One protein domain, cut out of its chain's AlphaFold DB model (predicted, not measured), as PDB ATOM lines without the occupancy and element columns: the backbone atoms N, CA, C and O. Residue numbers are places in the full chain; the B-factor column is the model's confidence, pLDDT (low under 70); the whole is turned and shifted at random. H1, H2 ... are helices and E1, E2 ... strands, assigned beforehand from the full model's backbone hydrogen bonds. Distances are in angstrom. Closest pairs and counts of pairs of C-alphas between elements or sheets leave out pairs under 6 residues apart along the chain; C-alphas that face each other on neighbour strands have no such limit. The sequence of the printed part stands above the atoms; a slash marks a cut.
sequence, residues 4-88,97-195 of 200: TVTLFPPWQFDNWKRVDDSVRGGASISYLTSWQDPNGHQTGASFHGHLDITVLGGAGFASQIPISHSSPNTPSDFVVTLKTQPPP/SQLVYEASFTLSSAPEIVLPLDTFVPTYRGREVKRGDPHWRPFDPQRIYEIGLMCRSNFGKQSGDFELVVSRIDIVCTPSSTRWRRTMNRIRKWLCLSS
ATOM      1  N   THR A   4     109.877 124.652 115.543       83.00
ATOM      2  CA  THR A   4     108.907 125.432 116.315       83.00
ATOM      3  C   THR A   4     108.783 126.821 115.709       83.00
ATOM      4  O   THR A   4     109.790 127.423 115.338       83.00
ATOM      5  N   VAL A   5     107.553 127.318 115.595       84.75
ATOM      6  CA  VAL A   5     107.240 128.671 115.124       84.75
ATOM      7  C   VAL A   5     106.449 129.384 116.212       84.75
ATOM      8  O   VAL A   5     105.310 129.007 116.485       84.75
ATOM      9  N   THR A   6     107.042 130.411 116.810       86.62
ATOM     10  CA  THR A   6     106.366 131.277 117.779       86.62
ATOM     11  C   THR A   6     105.278 132.093 117.085       86.62
ATOM     12  O   THR A   6     105.548 132.752 116.080       86.62
ATOM     13  N   LEU A   7     104.055 132.055 117.615       83.19
ATOM     14  CA  LEU A   7     102.967 132.963 117.232       83.19
ATOM     15  C   LEU A   7     102.948 134.200 118.136       83.19
ATOM     16  O   LEU A   7     102.788 135.316 117.652       83.19
ATOM     17  N   PHE A   8     103.149 133.987 119.439       84.12
ATOM     18  CA  PHE A   8     103.294 135.030 120.452       84.12
ATOM     19  C   PHE A   8     104.312 134.576 121.510       84.12
ATOM     20  O   PHE A   8     104.307 133.385 121.828       84.12
ATOM     21  N   PRO A   9     105.153 135.454 122.090       86.69
ATOM     22  CA  PRO A   9     105.297 136.891 121.811       86.69
ATOM     23  C   PRO A   9     105.874 137.184 120.403       86.69
ATOM     24  O   PRO A   9     106.388 136.267 119.764       86.69
ATOM     25  N   PRO A  10     105.812 138.437 119.901       87.69
ATOM     26  CA  PRO A  10     105.317 139.651 120.559       87.69
ATOM     27  C   PRO A  10     103.786 139.757 120.574       87.69
ATOM     28  O   PRO A  10     103.116 139.592 119.556       87.69
ATOM     29  N   TRP A  11     103.233 140.084 121.740       81.75
ATOM     30  CA  TRP A  11     101.798 140.266 121.938       81.75
ATOM     31  C   TRP A  11     101.348 141.654 121.455       81.75
ATOM     32  O   TRP A  11     101.728 142.671 122.027       81.75
ATOM     33  N   GLN A  12     100.542 141.696 120.390       84.44
ATOM     34  CA  GLN A  12      99.987 142.929 119.812       84.44
ATOM     35  C   GLN A  12      98.513 143.081 120.211       84.44
ATOM     36  O   GLN A  12      97.630 142.619 119.487       84.44
ATOM     37  N   PHE A  13      98.248 143.685 121.371       83.81
ATOM     38  CA  PHE A  13      96.914 143.738 121.993       83.81
ATOM     39  C   PHE A  13      95.834 144.351 121.089       83.81
ATOM     40  O   PHE A  13      94.756 143.775 120.978       83.81
ATOM     41  N   ASP A  14      96.150 145.408 120.334       82.25
ATOM     42  CA  ASP A  14      95.214 146.082 119.411       82.25
ATOM     43  C   ASP A  14      94.676 145.187 118.274       82.25
ATOM     44  O   ASP A  14      93.652 145.489 117.654       82.25
ATOM     45  N   ASN A  15      95.354 144.070 117.979       81.56
ATOM     46  CA  ASN A  15      94.886 143.096 116.990       81.56
ATOM     47  C   ASN A  15      93.835 142.126 117.560       81.56
ATOM     48  O   ASN A  15      93.094 141.513 116.783       81.56
ATOM     49  N   TRP A  16      93.744 141.992 118.887       80.12
ATOM     50  CA  TRP A  16      92.771 141.131 119.558       80.12
ATOM     51  C   TRP A  16      91.418 141.822 119.689       80.12
ATOM     52  O   TRP A  16      91.310 143.043 119.791       80.12
ATOM     53  N   LYS A  17      90.346 141.027 119.638       82.88
ATOM     54  CA  LYS A  17      88.969 141.526 119.671       82.88
ATOM     55  C   LYS A  17      88.119 140.643 120.565       82.88
ATOM     56  O   LYS A  17      88.093 139.426 120.396       82.88
ATOM     57  N   ARG A  18      87.396 141.289 121.475       78.75
ATOM     58  CA  ARG A  18      86.344 140.696 122.300       78.75
ATOM     59  C   ARG A  18      85.274 140.027 121.429       78.75
ATOM     60  O   ARG A  18      84.740 140.660 120.516       78.75
ATOM     61  N   VAL A  19      84.938 138.777 121.744       76.81
ATOM     62  CA  VAL A  19      83.839 138.019 121.126       76.81
ATOM     63  C   VAL A  19      83.164 137.183 122.216       76.81
ATOM     64  O   VAL A  19      83.546 136.040 122.439       76.81
ATOM     65  N   ASP A  20      82.150 137.761 122.863       80.56
ATOM     66  CA  ASP A  20      81.386 137.141 123.961       80.56
ATOM     67  C   ASP A  20      79.898 136.947 123.592       80.56
ATOM     68  O   ASP A  20      79.409 137.449 122.570       80.56
ATOM     69  N   ASP A  21      79.146 136.268 124.462       73.06
ATOM     70  CA  ASP A  21      77.716 135.946 124.305       73.06
ATOM     71  C   ASP A  21      76.743 137.140 124.206       73.06
ATOM     72  O   ASP A  21      75.589 136.947 123.812       73.06
ATOM     73  N   SER A  22      77.205 138.369 124.446       70.69
ATOM     74  CA  SER A  22      76.470 139.634 124.239       70.69
ATOM     75  C   SER A  22      75.681 139.727 122.918       70.69
ATOM     76  O   SER A  22      74.592 140.297 122.883       70.69
ATOM     77  N   VAL A  23      76.148 139.093 121.832       65.81
ATOM     78  CA  VAL A  23      75.420 139.011 120.542       65.81
ATOM     79  C   VAL A  23      74.131 138.168 120.585       65.81
ATOM     80  O   VAL A  23      73.400 138.111 119.597       65.81
ATOM     81  N   ARG A  24      73.858 137.504 121.712       65.88
ATOM     82  CA  ARG A  24      72.611 136.797 122.053       65.88
ATOM     83  C   ARG A  24      71.901 137.409 123.269       65.88
ATOM     84  O   ARG A  24      70.919 136.836 123.722       65.88
ATOM     85  N   GLY A  25      72.392 138.535 123.792       72.62
ATOM     86  CA  GLY A  25      71.916 139.138 125.039       72.62
ATOM     87  C   GLY A  25      72.516 138.537 126.314       72.62
ATOM     88  O   GLY A  25      71.991 138.807 127.385       72.62
ATOM     89  N   GLY A  26      73.580 137.728 126.219       77.94
ATOM     90  CA  GLY A  26      74.310 137.249 127.397       77.94
ATOM     91  C   GLY A  26      75.139 138.350 128.077       77.94
ATOM     92  O   GLY A  26      75.384 139.410 127.490       77.94
ATOM     93  N   ALA A  27      75.534 138.095 129.326       83.88
ATOM     94  CA  ALA A  27      76.183 139.065 130.210       83.88
ATOM     95  C   ALA A  27      77.676 138.784 130.485       83.88
ATOM     96  O   ALA A  27      78.258 139.422 131.360       83.88
ATOM     97  N   SER A  28      78.313 137.867 129.750       84.50
ATOM     98  CA  SER A  28      79.743 137.558 129.911       84.50
ATOM     99  C   SER A  28      80.649 138.681 129.382       84.50
ATOM    100  O   SER A  28      80.292 139.323 128.391       84.50
ATOM    101  N   ILE A  29      81.812 138.938 130.011       86.62
ATOM    102  CA  ILE A  29      82.706 140.095 129.709       86.62
ATOM    103  C   ILE A  29      84.211 139.701 129.660       86.62
ATOM    104  O   ILE A  29      84.573 138.621 130.122       86.62
ATOM    105  N   SER A  30      85.078 140.530 129.040       85.31
ATOM    106  CA  SER A  30      86.448 140.178 128.594       85.31
ATOM    107  C   SER A  30      87.364 141.359 128.152       85.31
ATOM    108  O   SER A  30      86.863 142.274 127.488       85.31
ATOM    109  N   TYR A  31      88.693 141.279 128.362       86.31
ATOM    110  CA  TYR A  31      89.701 142.358 128.155       86.31
ATOM    111  C   TYR A  31      91.193 141.898 127.938       86.31
ATOM    112  O   TYR A  31      91.889 141.644 128.910       86.31
ATOM    113  N   LEU A  32      91.771 141.758 126.721       85.00
ATOM    114  CA  LEU A  32      93.167 141.231 126.616       85.00
ATOM    115  C   LEU A  32      94.212 142.276 127.011       85.00
ATOM    116  O   LEU A  32      94.434 143.252 126.297       85.00
ATOM    117  N   THR A  33      94.884 142.016 128.126       89.25
ATOM    118  CA  THR A  33      95.876 142.887 128.764       89.25
ATOM    119  C   THR A  33      97.262 142.239 128.787       89.25
ATOM    120  O   THR A  33      97.417 141.033 128.574       89.25
ATOM    121  N   SER A  34      98.296 143.050 129.005       89.06
ATOM    122  CA  SER A  34      99.681 142.604 129.162       89.06
ATOM    123  C   SER A  34      99.913 141.984 130.539       89.06
ATOM    124  O   SER A  34      99.515 142.552 131.553       89.06
ATOM    125  N   TRP A  35     100.604 140.840 130.586       87.19
ATOM    126  CA  TRP A  35     101.080 140.269 131.847       87.19
ATOM    127  C   TRP A  35     102.513 140.716 132.132       87.19
ATOM    128  O   TRP A  35     103.336 140.767 131.211       87.19
ATOM    129  N   GLN A  36     102.805 141.007 133.398       85.50
ATOM    130  CA  GLN A  36     104.146 141.308 133.892       85.50
ATOM    131  C   GLN A  36     104.553 140.276 134.945       85.50
ATOM    132  O   GLN A  36     103.713 139.832 135.727       85.50
ATOM    133  N   ASP A  37     105.835 139.914 134.970       76.69
ATOM    134  CA  ASP A  37     106.406 139.134 136.069       76.69
ATOM    135  C   ASP A  37     106.510 139.986 137.359       76.69
ATOM    136  O   ASP A  37     106.348 141.210 137.306       76.69
ATOM    137  N   PRO A  38     106.829 139.392 138.528       75.62
ATOM    138  CA  PRO A  38     107.028 140.143 139.775       75.62
ATOM    139  C   PRO A  38     108.136 141.214 139.733       75.62
ATOM    140  O   PRO A  38     108.237 142.022 140.652       75.62
ATOM    141  N   ASN A  39     108.961 141.239 138.679       79.00
ATOM    142  CA  ASN A  39     110.016 142.227 138.453       79.00
ATOM    143  C   ASN A  39     109.569 143.363 137.500       79.00
ATOM    144  O   ASN A  39     110.363 144.256 137.202       79.00
ATOM    145  N   GLY A  40     108.325 143.339 137.007       77.12
ATOM    146  CA  GLY A  40     107.760 144.323 136.076       77.12
ATOM    147  C   GLY A  40     108.063 144.070 134.592       77.12
ATOM    148  O   GLY A  40     107.673 144.875 133.741       77.12
ATOM    149  N   HIS A  41     108.733 142.971 134.232       78.75
ATOM    150  CA  HIS A  41     108.990 142.629 132.832       78.75
ATOM    151  C   HIS A  41     107.723 142.100 132.171       78.75
ATOM    152  O   HIS A  41     107.121 141.144 132.653       78.75
ATOM    153  N   GLN A  42     107.354 142.649 131.011       79.00
ATOM    154  CA  GLN A  42     106.254 142.098 130.225       79.00
ATOM    155  C   GLN A  42     106.648 140.739 129.617       79.00
ATOM    156  O   GLN A  42     107.320 140.672 128.586       79.00
ATOM    157  N   THR A  43     106.193 139.658 130.241       82.00
ATOM    158  CA  THR A  43     106.544 138.268 129.905       82.00
ATOM    159  C   THR A  43     105.395 137.482 129.267       82.00
ATOM    160  O   THR A  43     105.610 136.353 128.823       82.00
ATOM    161  N   GLY A  44     104.190 138.058 129.161       87.25
ATOM    162  CA  GLY A  44     103.039 137.374 128.567       87.25
ATOM    163  C   GLY A  44     101.858 138.258 128.156       87.25
ATOM    164  O   GLY A  44     101.897 139.493 128.211       87.25
ATOM    165  N   ALA A  45     100.792 137.575 127.751       88.06
ATOM    166  CA  ALA A  45      99.428 138.081 127.651       88.06
ATOM    167  C   ALA A  45      98.464 137.080 128.301       88.06
ATOM    168  O   ALA A  45      98.878 136.090 128.896       88.06
ATOM    169  N   SER A  46      97.175 137.410 128.301       87.00
ATOM    170  CA  SER A  46      96.501 137.307 129.585       87.00
ATOM    171  C   SER A  46      94.966 137.243 129.439       87.00
ATOM    172  O   SER A  46      94.385 138.100 128.769       87.00
ATOM    173  N   PHE A  47      94.283 136.265 130.069       84.88
ATOM    174  CA  PHE A  47      92.887 135.881 129.783       84.88
ATOM    175  C   PHE A  47      91.874 135.662 130.991       84.88
ATOM    176  O   PHE A  47      91.883 134.591 131.583       84.88
ATOM    177  N   HIS A  48      91.027 136.650 131.388       84.25
ATOM    178  CA  HIS A  48      89.987 136.687 132.470       84.25
ATOM    179  C   HIS A  48      88.582 137.075 131.987       84.25
ATOM    180  O   HIS A  48      88.355 137.529 130.876       84.25
ATOM    181  N   GLY A  49      87.619 137.042 132.889       87.12
ATOM    182  CA  GLY A  49      86.447 137.890 132.765       87.12
ATOM    183  C   GLY A  49      85.479 137.583 133.876       87.12
ATOM    184  O   GLY A  49      85.867 137.011 134.891       87.12
ATOM    185  N   HIS A  50      84.211 137.869 133.607       86.81
ATOM    186  CA  HIS A  50      83.114 137.217 134.300       86.81
ATOM    187  C   HIS A  50      82.364 136.330 133.307       86.81
ATOM    188  O   HIS A  50      81.969 136.793 132.231       86.81
ATOM    189  N   LEU A  51      82.182 135.059 133.660       83.94
ATOM    190  CA  LEU A  51      81.400 134.085 132.908       83.94
ATOM    191  C   LEU A  51      80.006 133.964 133.533       83.94
ATOM    192  O   LEU A  51      79.801 133.166 134.452       83.94
ATOM    193  N   ASP A  52      79.047 134.741 133.026       77.88
ATOM    194  CA  ASP A  52      77.644 134.576 133.409       77.88
ATOM    195  C   ASP A  52      77.033 133.356 132.702       77.88
ATOM    196  O   ASP A  52      77.300 133.086 131.531       77.88
ATOM    197  N   ILE A  53      76.185 132.625 133.426       73.94
ATOM    198  CA  ILE A  53      75.359 131.535 132.887       73.94
ATOM    199  C   ILE A  53      73.868 131.738 133.174       73.94
ATOM    200  O   ILE A  53      73.046 130.899 132.795       73.94
ATOM    201  N   THR A  54      73.503 132.814 133.876       70.00
ATOM    202  CA  THR A  54      72.146 133.031 134.380       70.00
ATOM    203  C   THR A  54      71.231 133.575 133.286       70.00
ATOM    204  O   THR A  54      70.117 133.076 133.113       70.00
ATOM    205  N   VAL A  55      71.717 134.523 132.478       57.66
ATOM    206  CA  VAL A  55      70.895 135.288 131.528       57.66
ATOM    207  C   VAL A  55      70.415 134.445 130.340       57.66
ATOM    208  O   VAL A  55      69.336 134.697 129.805       57.66
ATOM    209  N   LEU A  56      71.162 133.407 129.946       56.91
ATOM    210  CA  LEU A  56      70.793 132.496 128.849       56.91
ATOM    211  C   LEU A  56      70.486 131.061 129.325       56.91
ATOM    212  O   LEU A  56      70.628 130.114 128.550       56.91
ATOM    213  N   GLY A  57      70.074 130.884 130.588       47.69
ATOM    214  CA  GLY A  57      69.548 129.609 131.098       47.69
ATOM    215  C   GLY A  57      70.555 128.452 131.086       47.69
ATOM    216  O   GLY A  57      70.238 127.360 130.617       47.69
ATOM    217  N   GLY A  58      71.779 128.696 131.561       42.78
ATOM    218  CA  GLY A  58      72.878 127.723 131.599       42.78
ATOM    219  C   GLY A  58      73.857 127.818 130.422       42.78
ATOM    220  O   GLY A  58      74.872 127.123 130.417       42.78
ATOM    221  N   ALA A  59      73.603 128.673 129.430       46.50
ATOM    222  CA  ALA A  59      74.563 128.987 128.372       46.50
ATOM    223  C   ALA A  59      75.308 130.305 128.657       46.50
ATOM    224  O   ALA A  59      74.704 131.269 129.107       46.50
ATOM    225  N   GLY A  60      76.599 130.359 128.326       38.38
ATOM    226  CA  GLY A  60      77.425 131.571 128.434       38.38
ATOM    227  C   GLY A  60      78.874 131.367 127.974       38.38
ATOM    228  O   GLY A  60      79.354 130.220 127.960       38.38
ATOM    229  N   PHE A  61      79.555 132.437 127.548       45.88
ATOM    230  CA  PHE A  61      80.993 132.434 127.220       45.88
ATOM    231  C   PHE A  61      81.660 133.824 127.277       45.88
ATOM    232  O   PHE A  61      81.118 134.802 126.758       45.88
ATOM    233  N   ALA A  62      82.874 133.855 127.842       45.03
ATOM    234  CA  ALA A  62      83.655 135.039 128.235       45.03
ATOM    235  C   ALA A  62      85.124 134.967 127.742       45.03
ATOM    236  O   ALA A  62      85.536 133.914 127.230       45.03
ATOM    237  N   SER A  63      85.928 136.043 127.904       50.38
ATOM    238  CA  SER A  63      87.321 136.064 127.391       50.38
ATOM    239  C   SER A  63      88.542 136.609 128.230       50.38
ATOM    240  O   SER A  63      89.191 135.764 128.827       50.38
ATOM    241  N   GLN A  64      89.014 137.883 128.234       36.38
ATOM    242  CA  GLN A  64      90.450 138.236 128.526       36.38
ATOM    243  C   GLN A  64      90.845 139.125 129.823       36.38
ATOM    244  O   GLN A  64      89.907 139.761 130.254       36.38
ATOM    245  N   ILE A  65      92.103 139.170 130.444       42.22
ATOM    246  CA  ILE A  65      92.591 139.444 131.922       42.22
ATOM    247  C   ILE A  65      92.448 140.823 132.663       42.22
ATOM    248  O   ILE A  65      92.448 141.809 131.922       42.22
ATOM    249  N   PRO A  66      92.383 140.970 134.051       42.88
ATOM    250  CA  PRO A  66      92.899 140.170 135.243       42.88
ATOM    251  C   PRO A  66      91.896 139.778 136.395       42.88
ATOM    252  O   PRO A  66      90.793 140.302 136.405       42.88
ATOM    253  N   ILE A  67      92.125 138.959 137.458       42.34
ATOM    254  CA  ILE A  67      93.292 138.563 138.321       42.34
ATOM    255  C   ILE A  67      93.093 137.100 138.877       42.34
ATOM    256  O   ILE A  67      91.948 136.650 138.937       42.34
ATOM    257  N   SER A  68      94.125 136.377 139.376       38.47
ATOM    258  CA  SER A  68      94.029 135.019 139.994       38.47
ATOM    259  C   SER A  68      93.938 134.919 141.535       38.47
ATOM    260  O   SER A  68      94.762 135.432 142.282       38.47
ATOM    261  N   HIS A  69      93.000 134.079 141.987       39.81
ATOM    262  CA  HIS A  69      93.149 133.133 143.107       39.81
ATOM    263  C   HIS A  69      92.380 131.856 142.723       39.81
ATOM    264  O   HIS A  69      91.252 131.940 142.231       39.81
ATOM    265  N   SER A  70      92.953 130.669 142.937       43.81
ATOM    266  CA  SER A  70      92.327 129.382 142.591       43.81
ATOM    267  C   SER A  70      91.270 128.956 143.618       43.81
ATOM    268  O   SER A  70      91.448 128.016 144.392       43.81
ATOM    269  N   SER A  71      90.127 129.650 143.621       48.50
ATOM    270  CA  SER A  71      88.949 129.182 144.353       48.50
ATOM    271  C   SER A  71      88.438 127.861 143.748       48.50
ATOM    272  O   SER A  71      88.553 127.663 142.535       48.50
ATOM    273  N   PRO A  72      87.796 126.971 144.529       54.41
ATOM    274  CA  PRO A  72      87.234 125.722 144.002       54.41
ATOM    275  C   PRO A  72      86.075 125.920 143.002       54.41
ATOM    276  O   PRO A  72      85.612 124.941 142.424       54.41
ATOM    277  N   ASN A  73      85.622 127.162 142.785       60.16
ATOM    278  CA  ASN A  73      84.570 127.525 141.833       60.16
ATOM    279  C   ASN A  73      85.093 128.325 140.619       60.16
ATOM    280  O   ASN A  73      84.302 128.687 139.752       60.16
ATOM    281  N   THR A  74      86.395 128.622 140.549       72.25
ATOM    282  CA  THR A  74      87.008 129.392 139.454       72.25
ATOM    283  C   THR A  74      86.975 128.572 138.148       72.25
ATOM    284  O   THR A  74      87.502 127.455 138.133       72.25
ATOM    285  N   PRO A  75      86.389 129.079 137.042       75.75
ATOM    286  CA  PRO A  75      86.378 128.385 135.756       75.75
ATOM    287  C   PRO A  75      87.784 128.003 135.272       75.75
ATOM    288  O   PRO A  75      88.692 128.832 135.234       75.75
ATOM    289  N   SER A  76      87.942 126.737 134.888       81.44
ATOM    290  CA  SER A  76      89.221 126.123 134.507       81.44
ATOM    291  C   SER A  76      89.190 125.398 133.156       81.44
ATOM    292  O   SER A  76      90.258 125.098 132.624       81.44
ATOM    293  N   ASP A  77      88.013 125.165 132.557       85.81
ATOM    294  CA  ASP A  77      87.891 124.682 131.174       85.81
ATOM    295  C   ASP A  77      87.973 125.853 130.175       85.81
ATOM    296  O   ASP A  77      87.122 126.750 130.148       85.81
ATOM    297  N   PHE A  78      88.951 125.798 129.279       88.00
ATOM    298  CA  PHE A  78      89.188 126.769 128.216       88.00
ATOM    299  C   PHE A  78      89.123 126.109 126.837       88.00
ATOM    300  O   PHE A  78      89.203 124.888 126.690       88.00
ATOM    301  N   VAL A  79      88.964 126.923 125.795       90.00
ATOM    302  CA  VAL A  79      88.955 126.474 124.400       90.00
ATOM    303  C   VAL A  79      89.882 127.356 123.572       90.00
ATOM    304  O   VAL A  79      89.731 128.579 123.559       90.00
ATOM    305  N   VAL A  80      90.804 126.737 122.831       91.00
ATOM    306  CA  VAL A  80      91.471 127.402 121.707       91.00
ATOM    307  C   VAL A  80      90.598 127.268 120.470       91.00
ATOM    308  O   VAL A  80      90.168 126.176 120.097       91.00
ATOM    309  N   THR A  81      90.385 128.391 119.801       92.12
ATOM    310  CA  THR A  81      89.708 128.492 118.514       92.12
ATOM    311  C   THR A  81      90.720 128.864 117.434       92.12
ATOM    312  O   THR A  81      91.558 129.744 117.636       92.12
ATOM    313  N   LEU A  82      90.652 128.204 116.279       90.75
ATOM    314  CA  LEU A  82      91.451 128.519 115.092       90.75
ATOM    315  C   LEU A  82      90.535 128.695 113.880       90.75
ATOM    316  O   LEU A  82      89.593 127.922 113.690       90.75
ATOM    317  N   LYS A  83      90.834 129.663 113.009       89.75
ATOM    318  CA  LYS A  83      90.204 129.775 111.684       89.75
ATOM    319  C   LYS A  83      91.225 129.565 110.579       89.75
ATOM    320  O   LYS A  83      92.243 130.256 110.531       89.75
ATOM    321  N   THR A  84      90.901 128.677 109.637       86.81
ATOM    322  CA  THR A  84      91.729 128.414 108.443       86.81
ATOM    323  C   THR A  84      91.139 128.982 107.149       86.81
ATOM    324  O   THR A  84      91.333 128.444 106.061       86.81
ATOM    325  N   GLN A  85      90.353 130.051 107.276       83.31
ATOM    326  CA  GLN A  85      89.773 130.816 106.173       83.31
ATOM    327  C   GLN A  85      90.073 132.299 106.419       83.31
ATOM    328  O   GLN A  85      90.006 132.719 107.577       83.31
ATOM    329  N   PRO A  86      90.382 133.096 105.380       81.88
ATOM    330  CA  PRO A  86      90.631 134.521 105.559       81.88
ATOM    331  C   PRO A  86      89.388 135.224 106.128       81.88
ATOM    332  O   PRO A  86      88.260 134.811 105.823       81.88
ATOM    333  N   PRO A  87      89.554 136.291 106.930       71.75
ATOM    334  CA  PRO A  87      88.431 137.118 107.353       71.75
ATOM    335  C   PRO A  87      87.724 137.716 106.120       71.75
ATOM    336  O   PRO A  87      88.393 138.084 105.149       71.75
ATOM    337  N   PRO A  88      86.382 137.819 106.117       71.44
ATOM    338  CA  PRO A  88      85.654 138.370 104.980       71.44
ATOM    339  C   PRO A  88      86.011 139.854 104.752       71.44
ATOM    340  O   PRO A  88      86.265 140.575 105.723       71.44
ATOM    341  N   SER A  97      78.823 133.582 109.732       73.06
ATOM    342  CA  SER A  97      79.572 132.640 110.564       73.06
ATOM    343  C   SER A  97      80.496 131.799 109.681       73.06
ATOM    344  O   SER A  97      80.062 131.307 108.638       73.06
ATOM    345  N   GLN A  98      81.758 131.681 110.084       83.88
ATOM    346  CA  GLN A  98      82.775 130.881 109.401       83.88
ATOM    347  C   GLN A  98      82.870 129.492 110.044       83.88
ATOM    348  O   GLN A  98      82.309 129.258 111.117       83.88
ATOM    349  N   LEU A  99      83.593 128.583 109.388       90.88
ATOM    350  CA  LEU A  99      84.056 127.354 110.025       90.88
ATOM    351  C   LEU A  99      85.167 127.712 111.024       90.88
ATOM    352  O   LEU A  99      86.149 128.359 110.649       90.88
ATOM    353  N   VAL A 100      84.996 127.299 112.275       92.25
ATOM    354  CA  VAL A 100      85.988 127.415 113.351       92.25
ATOM    355  C   VAL A 100      86.488 126.008 113.671       92.25
ATOM    356  O   VAL A 100      85.794 125.032 113.408       92.25
ATOM    357  N   TYR A 101      87.693 125.883 114.211       93.75
ATOM    358  CA  TYR A 101      88.206 124.639 114.768       93.75
ATOM    359  C   TYR A 101      88.463 124.855 116.258       93.75
ATOM    360  O   TYR A 101      89.211 125.760 116.622       93.75
ATOM    361  N   GLU A 102      87.821 124.058 117.106       93.69
ATOM    362  CA  GLU A 102      87.825 124.182 118.567       93.69
ATOM    363  C   GLU A 102      88.629 123.033 119.198       93.69
ATOM    364  O   GLU A 102      88.400 121.866 118.875       93.69
ATOM    365  N   ALA A 103      89.541 123.340 120.120       92.06
ATOM    366  CA  ALA A 103      90.171 122.360 121.005       92.06
ATOM    367  C   ALA A 103      90.026 122.814 122.459       92.06
ATOM    368  O   ALA A 103      90.509 123.886 122.827       92.06
ATOM    369  N   SER A 104      89.352 122.003 123.272       91.62
ATOM    370  CA  SER A 104      89.187 122.255 124.705       91.62
ATOM    371  C   SER A 104      90.394 121.763 125.500       91.62
ATOM    372  O   SER A 104      90.973 120.728 125.168       91.62
ATOM    373  N   PHE A 105      90.726 122.469 126.575       89.38
ATOM    374  CA  PHE A 105      91.728 122.074 127.560       89.38
ATOM    375  C   PHE A 105      91.329 122.586 128.945       89.38
ATOM    376  O   PHE A 105      90.717 123.644 129.056       89.38
ATOM    377  N   THR A 106      91.689 121.858 129.993       86.81
ATOM    378  CA  THR A 106      91.517 122.307 131.379       86.81
ATOM    379  C   THR A 106      92.862 122.836 131.878       86.81
ATOM    380  O   THR A 106      93.902 122.245 131.569       86.81
ATOM    381  N   LEU A 107      92.872 123.932 132.640       80.31
ATOM    382  CA  LEU A 107      94.073 124.344 133.370       80.31
ATOM    383  C   LEU A 107      94.495 123.250 134.362       80.31
ATOM    384  O   LEU A 107      93.677 122.637 135.043       80.31
ATOM    385  N   SER A 108      95.802 123.015 134.434       74.12
ATOM    386  CA  SER A 108      96.444 122.066 135.345       74.12
ATOM    387  C   SER A 108      97.759 122.671 135.832       74.12
ATOM    388  O   SER A 108      98.217 123.656 135.261       74.12
ATOM    389  N   SER A 109      98.404 122.076 136.836       62.22
ATOM    390  CA  SER A 109      99.712 122.528 137.340       62.22
ATOM    391  C   SER A 109     100.888 122.321 136.367       62.22
ATOM    392  O   SER A 109     102.034 122.579 136.726       62.22
ATOM    393  N   ALA A 110     100.645 121.853 135.137       67.94
ATOM    394  CA  ALA A 110     101.674 121.777 134.108       67.94
ATOM    395  C   ALA A 110     101.962 123.177 133.512       67.94
ATOM    396  O   ALA A 110     101.025 123.852 133.088       67.94
ATOM    397  N   PRO A 111     103.236 123.604 133.387       70.38
ATOM    398  CA  PRO A 111     103.607 124.909 132.816       70.38
ATOM    399  C   PRO A 111     103.503 124.972 131.277       70.38
ATOM    400  O   PRO A 111     103.784 126.008 130.667       70.38
ATOM    401  N   GLU A 112     103.143 123.857 130.635       81.44
ATOM    402  CA  GLU A 112     103.005 123.712 129.187       81.44
ATOM    403  C   GLU A 112     101.813 122.798 128.848       81.44
ATOM    404  O   GLU A 112     101.657 121.714 129.414       81.44
ATOM    405  N   ILE A 113     100.978 123.233 127.902       87.31
ATOM    406  CA  ILE A 113      99.773 122.538 127.436       87.31
ATOM    407  C   ILE A 113      99.900 122.289 125.929       87.31
ATOM    408  O   ILE A 113      99.857 123.218 125.117       87.31
ATOM    409  N   VAL A 114     100.035 121.013 125.554       88.69
ATOM    410  CA  VAL A 114     100.210 120.566 124.163       88.69
ATOM    411  C   VAL A 114      98.870 120.132 123.566       88.69
ATOM    412  O   VAL A 114      98.307 119.114 123.964       88.69
ATOM    413  N   LEU A 115      98.383 120.857 122.558       89.31
ATOM    414  CA  LEU A 115      97.142 120.558 121.838       89.31
ATOM    415  C   LEU A 115      97.455 119.965 120.449       89.31
ATOM    416  O   LEU A 115      97.947 120.683 119.571       89.31
ATOM    417  N   PRO A 116      97.189 118.668 120.201       89.62
ATOM    418  CA  PRO A 116      97.403 118.053 118.891       89.62
ATOM    419  C   PRO A 116      96.524 118.701 117.818       89.62
ATOM    420  O   PRO A 116      95.317 118.839 117.997       89.62
ATOM    421  N   LEU A 117      97.083 119.050 116.654       85.31
ATOM    422  CA  LEU A 117      96.287 119.681 115.588       85.31
ATOM    423  C   LEU A 117      95.268 118.731 114.922       85.31
ATOM    424  O   LEU A 117      94.481 119.176 114.088       85.31
ATOM    425  N   ASP A 118      95.251 117.444 115.282       84.12
ATOM    426  CA  ASP A 118      94.228 116.468 114.890       84.12
ATOM    427  C   ASP A 118      93.159 116.180 115.967       84.12
ATOM    428  O   ASP A 118      92.202 115.466 115.663       84.12
ATOM    429  N   THR A 119      93.229 116.790 117.161       85.75
ATOM    430  CA  THR A 119      92.104 116.820 118.129       85.75
ATOM    431  C   THR A 119      91.203 118.051 117.980       85.75
ATOM    432  O   THR A 119      90.184 118.143 118.657       85.75
ATOM    433  N   PHE A 120      91.549 118.996 117.101       92.06
ATOM    434  CA  PHE A 120      90.743 120.187 116.823       92.06
ATOM    435  C   PHE A 120      89.444 119.826 116.081       92.06
ATOM    436  O   PHE A 120      89.458 119.382 114.929       92.06
ATOM    437  N   VAL A 121      88.304 120.054 116.734       93.12
ATOM    438  CA  VAL A 121      86.966 119.725 116.233       93.12
ATOM    439  C   VAL A 121      86.432 120.875 115.367       93.12
ATOM    440  O   VAL A 121      86.319 121.996 115.860       93.12
ATOM    441  N   PRO A 122      86.070 120.648 114.090       94.56
ATOM    442  CA  PRO A 122      85.440 121.678 113.267       94.56
ATOM    443  C   PRO A 122      84.025 121.998 113.768       94.56
ATOM    444  O   PRO A 122      83.202 121.098 113.946       94.56
ATOM    445  N   THR A 123      83.712 123.282 113.938       92.81
ATOM    446  CA  THR A 123      82.396 123.771 114.359       92.81
ATOM    447  C   THR A 123      81.861 124.882 113.455       92.81
ATOM    448  O   THR A 123      82.596 125.643 112.820       92.81
ATOM    449  N   TYR A 124      80.535 124.987 113.403       89.75
ATOM    450  CA  TYR A 124      79.812 126.049 112.719       89.75
ATOM    451  C   TYR A 124      78.687 126.548 113.625       89.75
ATOM    452  O   TYR A 124      77.846 125.772 114.079       89.75
ATOM    453  N   ARG A 125      78.682 127.853 113.936       83.81
ATOM    454  CA  ARG A 125      77.741 128.479 114.896       83.81
ATOM    455  C   ARG A 125      77.704 127.794 116.283       83.81
ATOM    456  O   ARG A 125      76.686 127.860 116.971       83.81
ATOM    457  N   GLY A 126      78.812 127.170 116.696       81.44
ATOM    458  CA  GLY A 126      78.937 126.445 117.967       81.44
ATOM    459  C   GLY A 126      78.361 125.021 117.964       81.44
ATOM    460  O   GLY A 126      78.105 124.477 119.034       81.44
ATOM    461  N   ARG A 127      78.125 124.424 116.786       87.38
ATOM    462  CA  ARG A 127      77.777 123.002 116.612       87.38
ATOM    463  C   ARG A 127      78.895 122.275 115.866       87.38
ATOM    464  O   ARG A 127      79.444 122.842 114.927       87.38
ATOM    465  N   GLU A 128      79.194 121.035 116.252       93.50
ATOM    466  CA  GLU A 128      80.129 120.151 115.540       93.50
ATOM    467  C   GLU A 128      79.712 119.963 114.070       93.50
ATOM    468  O   GLU A 128      78.546 119.701 113.770       93.50
ATOM    469  N   VAL A 129      80.679 120.061 113.157       94.00
ATOM    470  CA  VAL A 129      80.505 119.838 111.718       94.00
ATOM    471  C   VAL A 129      81.105 118.483 111.363       94.00
ATOM    472  O   VAL A 129      82.321 118.328 111.275       94.00
ATOM    473  N   LYS A 130      80.257 117.477 111.154       93.69
ATOM    474  CA  LYS A 130      80.712 116.107 110.872       93.69
ATOM    475  C   LYS A 130      81.240 115.965 109.444       93.69
ATOM    476  O   LYS A 130      80.839 116.694 108.537       93.69
ATOM    477  N   ARG A 131      82.139 114.997 109.224       90.31
ATOM    478  CA  ARG A 131      82.598 114.631 107.872       90.31
ATOM    479  C   ARG A 131      81.392 114.314 106.983       90.31
ATOM    480  O   ARG A 131      80.590 113.458 107.335       90.31
ATOM    481  N   GLY A 132      81.308 114.984 105.836       89.56
ATOM    482  CA  GLY A 132      80.186 114.881 104.897       89.56
ATOM    483  C   GLY A 132      79.207 116.061 104.945       89.56
ATOM    484  O   GLY A 132      78.443 116.228 104.000       89.56
ATOM    485  N   ASP A 133      79.254 116.913 105.973       93.50
ATOM    486  CA  ASP A 133      78.477 118.159 105.997       93.50
ATOM    487  C   ASP A 133      78.974 119.149 104.912       93.50
ATOM    488  O   ASP A 133      80.190 119.272 104.718       93.50
ATOM    489  N   PRO A 134      78.092 119.908 104.225       90.88
ATOM    490  CA  PRO A 134      78.484 120.911 103.225       90.88
ATOM    491  C   PRO A 134      79.491 121.972 103.705       90.88
ATOM    492  O   PRO A 134      80.243 122.522 102.889       90.88
ATOM    493  N   HIS A 135      79.545 122.254 105.009       88.31
ATOM    494  CA  HIS A 135      80.490 123.177 105.642       88.31
ATOM    495  C   HIS A 135      81.810 122.499 106.040       88.31
ATOM    496  O   HIS A 135      82.788 123.203 106.289       88.31
ATOM    497  N   TRP A 136      81.877 121.160 106.082       93.00
ATOM    498  CA  TRP A 136      83.068 120.432 106.531       93.00
ATOM    499  C   TRP A 136      84.263 120.694 105.621       93.00
ATOM    500  O   TRP A 136      84.199 120.481 104.408       93.00
ATOM    501  N   ARG A 137      85.389 121.105 106.199       90.56
ATOM    502  CA  ARG A 137      86.678 121.205 105.508       90.56
ATOM    503  C   ARG A 137      87.750 120.515 106.361       90.56
ATOM    504  O   ARG A 137      87.589 120.430 107.579       90.56
ATOM    505  N   PRO A 138      88.831 120.000 105.751       87.06
ATOM    506  CA  PRO A 138      89.998 119.575 106.509       87.06
ATOM    507  C   PRO A 138      90.685 120.801 107.126       87.06
ATOM    508  O   PRO A 138      90.792 121.845 106.481       87.06
ATOM    509  N   PHE A 139      91.189 120.647 108.349       85.19
ATOM    510  CA  PHE A 139      92.025 121.655 108.990       85.19
ATOM    511  C   PHE A 139      93.324 121.864 108.192       85.19
ATOM    512  O   PHE A 139      94.026 120.896 107.891       85.19
ATOM    513  N   ASP A 140      93.636 123.118 107.846       83.00
ATOM    514  CA  ASP A 140      94.841 123.509 107.101       83.00
ATOM    515  C   ASP A 140      95.867 124.185 108.041       83.00
ATOM    516  O   ASP A 140      95.803 125.398 108.266       83.00
ATOM    517  N   PRO A 141      96.853 123.437 108.578       76.19
ATOM    518  CA  PRO A 141      97.889 123.970 109.461       76.19
ATOM    519  C   PRO A 141      99.007 124.717 108.708       76.19
ATOM    520  O   PRO A 141     100.120 124.831 109.232       76.19
ATOM    521  N   GLN A 142      98.783 125.142 107.462       76.88
ATOM    522  CA  GLN A 142      99.611 126.128 106.758       76.88
ATOM    523  C   GLN A 142      98.911 127.493 106.640       76.88
ATOM    524  O   GLN A 142      99.546 128.456 106.218       76.88
ATOM    525  N   ARG A 143      97.622 127.596 107.001       81.62
ATOM    526  CA  ARG A 143      96.794 128.788 106.764       81.62
ATOM    527  C   ARG A 143      95.936 129.172 107.967       81.62
ATOM    528  O   ARG A 143      94.721 129.278 107.849       81.62
ATOM    529  N   ILE A 144      96.551 129.380 109.126       84.88
ATOM    530  CA  ILE A 144      95.859 129.944 110.294       84.88
ATOM    531  C   ILE A 144      95.765 131.465 110.105       84.88
ATOM    532  O   ILE A 144      96.791 132.128 109.980       84.88
ATOM    533  N   TYR A 145      94.543 132.001 110.052       84.81
ATOM    534  CA  TYR A 145      94.275 133.439 109.869       84.81
ATOM    535  C   TYR A 145      93.840 134.137 111.158       84.81
ATOM    536  O   TYR A 145      94.103 135.322 111.335       84.81
ATOM    537  N   GLU A 146      93.162 133.410 112.045       87.88
ATOM    538  CA  GLU A 146      92.754 133.891 113.363       87.88
ATOM    539  C   GLU A 146      92.978 132.777 114.389       87.88
ATOM    540  O   GLU A 146      92.725 131.600 114.106       87.88
ATOM    541  N   ILE A 147      93.418 133.176 115.579       89.25
ATOM    542  CA  ILE A 147      93.457 132.377 116.803       89.25
ATOM    543  C   ILE A 147      92.691 133.148 117.878       89.25
ATOM    544  O   ILE A 147      92.765 134.374 117.934       89.25
ATOM    545  N   GLY A 148      91.943 132.437 118.713       89.81
ATOM    546  CA  GLY A 148      91.199 133.020 119.824       89.81
ATOM    547  C   GLY A 148      91.164 132.073 121.014       89.81
ATOM    548  O   GLY A 148      91.136 130.856 120.840       89.81
ATOM    549  N   LEU A 149      91.142 132.641 122.212       88.75
ATOM    550  CA  LEU A 149      90.923 131.933 123.469       88.75
ATOM    551  C   LEU A 149      89.468 132.174 123.915       88.75
ATOM    552  O   LEU A 149      88.901 133.230 123.620       88.75
ATOM    553  N   MET A 150      88.856 131.206 124.598       88.56
ATOM    554  CA  MET A 150      87.455 131.247 125.039       88.56
ATOM    555  C   MET A 150      87.304 130.546 126.399       88.56
ATOM    556  O   MET A 150      87.686 129.382 126.522       88.56
ATOM    557  N   CYS A 151      86.699 131.206 127.391       87.31
ATOM    558  CA  CYS A 151      86.191 130.539 128.594       87.31
ATOM    559  C   CYS A 151      84.725 130.151 128.351       87.31
ATOM    560  O   CYS A 151      83.917 130.979 127.913       87.31
ATOM    561  N   ARG A 152      84.375 128.878 128.562       83.88
ATOM    562  CA  ARG A 152      83.099 128.304 128.103       83.88
ATOM    563  C   ARG A 152      82.362 127.627 129.246       83.88
ATOM    564  O   ARG A 152      82.852 126.654 129.798       83.88
ATOM    565  N   SER A 153      81.135 128.055 129.522       80.44
ATOM    566  CA  SER A 153      80.265 127.489 130.575       80.44
ATOM    567  C   SER A 153      80.021 125.975 130.523       80.44
ATOM    568  O   SER A 153      79.527 125.404 131.492       80.44
ATOM    569  N   ASN A 154      80.309 125.319 129.392       81.25
ATOM    570  CA  ASN A 154      80.083 123.890 129.153       81.25
ATOM    571  C   ASN A 154      78.655 123.418 129.513       81.25
ATOM    572  O   ASN A 154      78.457 122.269 129.904       81.25
ATOM    573  N   PHE A 155      77.674 124.312 129.300       78.62
ATOM    574  CA  PHE A 155      76.260 124.199 129.687       78.62
ATOM    575  C   PHE A 155      76.050 124.165 131.212       78.62
ATOM    576  O   PHE A 155      75.512 123.206 131.759       78.62
ATOM    577  N   GLY A 156      76.497 125.225 131.892       77.12
ATOM    578  CA  GLY A 156      76.281 125.450 133.324       77.12
ATOM    579  C   GLY A 156      77.209 124.672 134.261       77.12
ATOM    580  O   GLY A 156      76.909 124.558 135.443       77.12
ATOM    581  N   LYS A 157      78.326 124.132 133.756       82.19
ATOM    582  CA  LYS A 157      79.330 123.419 134.569       82.19
ATOM    583  C   LYS A 157      80.337 124.342 135.253       82.19
ATOM    584  O   LYS A 157      80.939 123.936 136.236       82.19
ATOM    585  N   GLN A 158      80.537 125.544 134.716       85.38
ATOM    586  CA  GLN A 158      81.396 126.574 135.299       85.38
ATOM    587  C   GLN A 158      80.861 127.977 134.985       85.38
ATOM    588  O   GLN A 158      80.231 128.191 133.944       85.38
ATOM    589  N   SER A 159      81.116 128.913 135.897       87.69
ATOM    590  CA  SER A 159      80.648 130.305 135.887       87.69
ATOM    591  C   SER A 159      81.443 131.135 136.897       87.69
ATOM    592  O   SER A 159      82.031 130.559 137.809       87.69
ATOM    593  N   GLY A 160      81.395 132.462 136.795       85.06
ATOM    594  CA  GLY A 160      82.093 133.375 137.707       85.06
ATOM    595  C   GLY A 160      83.392 133.934 137.128       85.06
ATOM    596  O   GLY A 160      83.605 133.898 135.913       85.06
ATOM    597  N   ASP A 161      84.244 134.470 138.002       87.38
ATOM    598  CA  ASP A 161      85.521 135.081 137.621       87.38
ATOM    599  C   ASP A 161      86.604 134.016 137.402       87.38
ATOM    600  O   ASP A 161      86.725 133.072 138.185       87.38
ATOM    601  N   PHE A 162      87.394 134.153 136.335       85.44
ATOM    602  CA  PHE A 162      88.382 133.159 135.887       85.44
ATOM    603  C   PHE A 162      89.697 133.806 135.467       85.44
ATOM    604  O   PHE A 162      89.683 134.970 135.108       85.44
ATOM    605  N   GLU A 163      90.813 133.071 135.434       84.94
ATOM    606  CA  GLU A 163      92.088 133.589 134.916       84.94
ATOM    607  C   GLU A 163      92.898 132.519 134.152       84.94
ATOM    608  O   GLU A 163      92.924 131.352 134.538       84.94
ATOM    609  N   LEU A 164      93.576 132.929 133.072       84.44
ATOM    610  CA  LEU A 164      94.536 132.158 132.276       84.44
ATOM    611  C   LEU A 164      95.679 133.089 131.815       84.44
ATOM    612  O   LEU A 164      95.511 133.902 130.906       84.44
ATOM    613  N   VAL A 165      96.860 132.965 132.423       86.69
ATOM    614  CA  VAL A 165      98.087 133.659 131.984       86.69
ATOM    615  C   VAL A 165      98.785 132.831 130.904       86.69
ATOM    616  O   VAL A 165      99.005 131.635 131.081       86.69
ATOM    617  N   VAL A 166      99.173 133.462 129.793       88.06
ATOM    618  CA  VAL A 166      99.867 132.822 128.665       88.06
ATOM    619  C   VAL A 166     101.160 133.581 128.360       88.06
ATOM    620  O   VAL A 166     101.149 134.686 127.817       88.06
ATOM    621  N   SER A 167     102.306 132.978 128.666       87.62
ATOM    622  CA  SER A 167     103.611 133.549 128.312       87.62
ATOM    623  C   SER A 167     103.825 133.510 126.798       87.62
ATOM    624  O   SER A 167     104.207 134.505 126.170       87.62
ATOM    625  N   ARG A 168     103.523 132.352 126.198       86.94
ATOM    626  CA  ARG A 168     103.916 131.988 124.837       86.94
ATOM    627  C   ARG A 168     102.901 131.062 124.166       86.94
ATOM    628  O   ARG A 168     102.335 130.178 124.807       86.94
ATOM    629  N   ILE A 169     102.733 131.243 122.855       89.25
ATOM    630  CA  ILE A 169     101.990 130.347 121.962       89.25
ATOM    631  C   ILE A 169     102.900 129.934 120.801       89.25
ATOM    632  O   ILE A 169     103.356 130.785 120.036       89.25
ATOM    633  N   ASP A 170     103.110 128.630 120.640       88.19
ATOM    634  CA  ASP A 170     103.973 128.023 119.620       88.19
ATOM    635  C   ASP A 170     103.194 127.065 118.707       88.19
ATOM    636  O   ASP A 170     102.344 126.305 119.165       88.19
ATOM    637  N   ILE A 171     103.555 126.999 117.424       86.06
ATOM    638  CA  ILE A 171     103.259 125.841 116.567       86.06
ATOM    639  C   ILE A 171     104.494 124.943 116.541       86.06
ATOM    640  O   ILE A 171     105.515 125.292 115.943       86.06
ATOM    641  N   VAL A 172     104.386 123.754 117.130       85.31
ATOM    642  CA  VAL A 172     105.449 122.743 117.138       85.31
ATOM    643  C   VAL A 172     105.181 121.723 116.033       85.31
ATOM    644  O   VAL A 172     104.119 121.105 115.971       85.31
ATOM    645  N   CYS A 173     106.154 121.507 115.152       80.00
ATOM    646  CA  CYS A 173     106.135 120.476 114.117       80.00
ATOM    647  C   CYS A 173     107.154 119.389 114.480       80.00
ATOM    648  O   CYS A 173     108.364 119.607 114.372       80.00
ATOM    649  N   THR A 174     106.693 118.204 114.890       70.94
ATOM    650  CA  THR A 174     107.590 117.075 115.180       70.94
ATOM    651  C   THR A 174     107.652 116.108 113.990       70.94
ATOM    652  O   THR A 174     106.611 115.649 113.499       70.94
ATOM    653  N   PRO A 175     108.855 115.754 113.490       61.31
ATOM    654  CA  PRO A 175     108.985 114.639 112.563       61.31
ATOM    655  C   PRO A 175     108.589 113.355 113.297       61.31
ATOM    656  O   PRO A 175     108.987 113.138 114.443       61.31
ATOM    657  N   SER A 176     107.809 112.491 112.647       56.69
ATOM    658  CA  SER A 176     107.429 111.205 113.230       56.69
ATOM    659  C   SER A 176     108.674 110.356 113.498       56.69
ATOM    660  O   SER A 176     109.440 110.069 112.576       56.69
ATOM    661  N   SER A 177     108.863 109.919 114.743       46.81
ATOM    662  CA  SER A 177     109.927 108.999 115.158       46.81
ATOM    663  C   SER A 177     109.638 107.576 114.657       46.81
ATOM    664  O   SER A 177     109.254 106.681 115.407       46.81
ATOM    665  N   THR A 178     109.782 107.367 113.346       41.69
ATOM    666  CA  THR A 178     109.376 106.141 112.644       41.69
ATOM    667  C   THR A 178     110.288 104.950 112.966       41.69
ATOM    668  O   THR A 178     111.094 104.523 112.139       41.69
ATOM    669  N   ARG A 179     110.126 104.341 114.147       41.50
ATOM    670  CA  ARG A 179     110.656 102.999 114.432       41.50
ATOM    671  C   ARG A 179     109.631 101.936 114.020       41.50
ATOM    672  O   ARG A 179     108.866 101.441 114.833       41.50
ATOM    673  N   TRP A 180     109.656 101.607 112.729       42.91
ATOM    674  CA  TRP A 180     109.007 100.445 112.102       42.91
ATOM    675  C   TRP A 180     107.484 100.276 112.265       42.91
ATOM    676  O   TRP A 180     107.007  99.476 113.065       42.91
ATOM    677  N   ARG A 181     106.727 100.844 111.317       37.47
ATOM    678  CA  ARG A 181     105.627 100.116 110.653       37.47
ATOM    679  C   ARG A 181     105.363 100.687 109.257       37.47
ATOM    680  O   ARG A 181     105.341 101.898 109.069       37.47
ATOM    681  N   ARG A 182     105.179  99.812 108.261       47.31
ATOM    682  CA  ARG A 182     104.828 100.205 106.885       47.31
ATOM    683  C   ARG A 182     103.370 100.675 106.836       47.31
ATOM    684  O   ARG A 182     102.489  99.823 106.821       47.31
ATOM    685  N   THR A 183     103.138 101.990 106.801       41.62
ATOM    686  CA  THR A 183     102.101 102.714 106.014       41.62
ATOM    687  C   THR A 183     102.016 104.171 106.494       41.62
ATOM    688  O   THR A 183     101.889 104.409 107.687       41.62
ATOM    689  N   MET A 184     102.047 105.128 105.555       38.44
ATOM    690  CA  MET A 184     101.891 106.587 105.750       38.44
ATOM    691  C   MET A 184     102.874 107.280 106.721       38.44
ATOM    692  O   MET A 184     102.646 107.370 107.925       38.44
ATOM    693  N   ASN A 185     103.895 107.942 106.159       34.59
ATOM    694  CA  ASN A 185     104.615 109.014 106.855       34.59
ATOM    695  C   ASN A 185     103.644 110.176 107.144       34.59
ATOM    696  O   ASN A 185     103.200 110.847 106.213       34.59
ATOM    697  N   ARG A 186     103.328 110.439 108.418       48.25
ATOM    698  CA  ARG A 186     102.536 111.608 108.842       48.25
ATOM    699  C   ARG A 186     103.373 112.487 109.769       48.25
ATOM    700  O   ARG A 186     103.629 112.111 110.910       48.25
ATOM    701  N   ILE A 187     103.777 113.660 109.277       48.84
ATOM    702  CA  ILE A 187     104.332 114.737 110.112       48.84
ATOM    703  C   ILE A 187     103.271 115.106 111.153       48.84
ATOM    704  O   ILE A 187     102.106 115.287 110.792       48.84
ATOM    705  N   ARG A 188     103.659 115.215 112.428       57.94
ATOM    706  CA  ARG A 188     102.751 115.665 113.489       57.94
ATOM    707  C   ARG A 188     102.951 117.151 113.753       57.94
ATOM    708  O   ARG A 188     104.067 117.665 113.675       57.94
ATOM    709  N   LYS A 189     101.852 117.831 114.051       62.97
ATOM    710  CA  LYS A 189     101.832 119.241 114.423       62.97
ATOM    711  C   LYS A 189     100.973 119.428 115.665       62.97
ATOM    712  O   LYS A 189      99.946 118.765 115.806       62.97
ATOM    713  N   TRP A 190     101.387 120.356 116.510       67.50
ATOM    714  CA  TRP A 190     100.782 120.654 117.800       67.50
ATOM    715  C   TRP A 190     100.767 122.174 117.974       67.50
ATOM    716  O   TRP A 190     101.669 122.857 117.482       67.50
ATOM    717  N   LEU A 191      99.759 122.695 118.664       61.06
ATOM    718  CA  LEU A 191      99.828 124.018 119.272       61.06
ATOM    719  C   LEU A 191     100.327 123.836 120.710       61.06
ATOM    720  O   LEU A 191      99.834 122.952 121.407       61.06
ATOM    721  N   CYS A 192     101.281 124.648 121.146       60.31
ATOM    722  CA  CYS A 192     101.744 124.702 122.528       60.31
ATOM    723  C   CYS A 192     101.326 126.025 123.159       60.31
ATOM    724  O   CYS A 192     101.528 127.080 122.554       60.31
ATOM    725  N   LEU A 193     100.787 125.962 124.373       60.31
ATOM    726  CA  LEU A 193     100.587 127.107 125.255       60.31
ATOM    727  C   LEU A 193     101.508 126.931 126.460       60.31
ATOM    728  O   LEU A 193     101.519 125.849 127.041       60.31
ATOM    729  N   SER A 194     102.242 127.967 126.858       55.34
ATOM    730  CA  SER A 194     102.941 127.978 128.149       55.34
ATOM    731  C   SER A 194     102.348 129.040 129.069       55.34
ATOM    732  O   SER A 194     101.975 130.128 128.622       55.34
ATOM    733  N   SER A 195     102.255 128.702 130.351       50.28
ATOM    734  CA  SER A 195     101.693 129.519 131.424       50.28
ATOM    735  C   SER A 195     102.686 129.594 132.579       50.28
ATOM    736  O   SER A 195     103.276 128.580 132.957       50.28
TER     737      SER A 195
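AT A GLANCE: This is residues 4 to 88 and 97 to 195 of the 200 residues of an uncharacterized protein of Serendipita indica (strain DSM 11827) (UniProt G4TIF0). Two strongly twisted sheets, E7 E5 E4 E8 and E1 E10 E11 E6, stand partly face to face, and a third, E2 E3 E9, spans from one to the other along one side; E9 runs on into E10. The loop from E10 to E11 sticks out at residues 179 to 184, and H1 lies far out from the mean of the C-alphas. The printed part has 184 residues, with one named helix and eleven named strands in the order E1 H1 E2 to E11. Each sheet is antiparallel in the order given; the class is mostly strand, with 75 residues in named elements, under half. It is compact, with a radius of gyration of the C-alphas of 17.4 A, and spans 52 by 46 by 34 A.

IN THESE COORDINATES: E7 is residues 121 to 124, E5 is 99 to 106, 23.2 A long, E4 is 77 to 83, 20.3 A, and E8 is 146 to 152, 18.5 A. E1 is residues 4 to 8, beginning at C-alpha 4 (108.907, 125.432, 116.315); E10 is 168 to 174, 18.1 A, E11 is 188 to 194, 19.1 A, and E6 is 112 to 116. E11 ends at C-alpha 194 (102.941, 127.978, 128.149). E2 is residues 33 to 36, E3 is 42 to 51, the longest strand at 26.3 A, and E9 is 160 to 166, 19.9 A. H1 is residues 21 to 24.

HOW THE PARTS SIT: E4 has N 80 and O 103 of E5 at 2.9 A and N 81 and O 148 of E8 at 2.8 A. E7 and E5 have N 102 and O 121 at 2.8 A. The closest C-alphas of E5 and E6 are those of Ala 103 and Leu 115, 7.2 A. E6 and E11 have N 113 and O 193 at 2.8 A, the hairpin E10 and E11 has N 170 and O 192 at 2.9 A, and E1 and E10 have N 5 and O 171 at 2.9 A. E9 runs on into E10 across one residue at 60 degrees. E3 and E9 have N 47 and O 164 at 2.8 A, and the hairpin E2 and E3 has N 35 and O 44 at 3.0 A. The closest C-alphas of E3 and E8 are those of Leu 51 and Cys 151, 7.4 A. Residues 61 to 62 pair antiparallel with residues 151 to 152 of E8. H1 is on none of the three sheets, and is too short for any O i to N i+4 pair.

THE WHOLE: The C-alphas of Val 55 and Trp 180, the two farthest apart, are 55.2 A apart. Residues 89 to 96 are not printed, and C-alphas 88 and 97 are 10.1 A apart across this cut. The links E1 to H1, E3 to E4, E7 to E8 and E10 to E11 are long. Mean pLDDT of the printed part is 76.3; 44 residues are under 70, at 23 to 24, 55 to 73, 109 to 110 and 175 to 195.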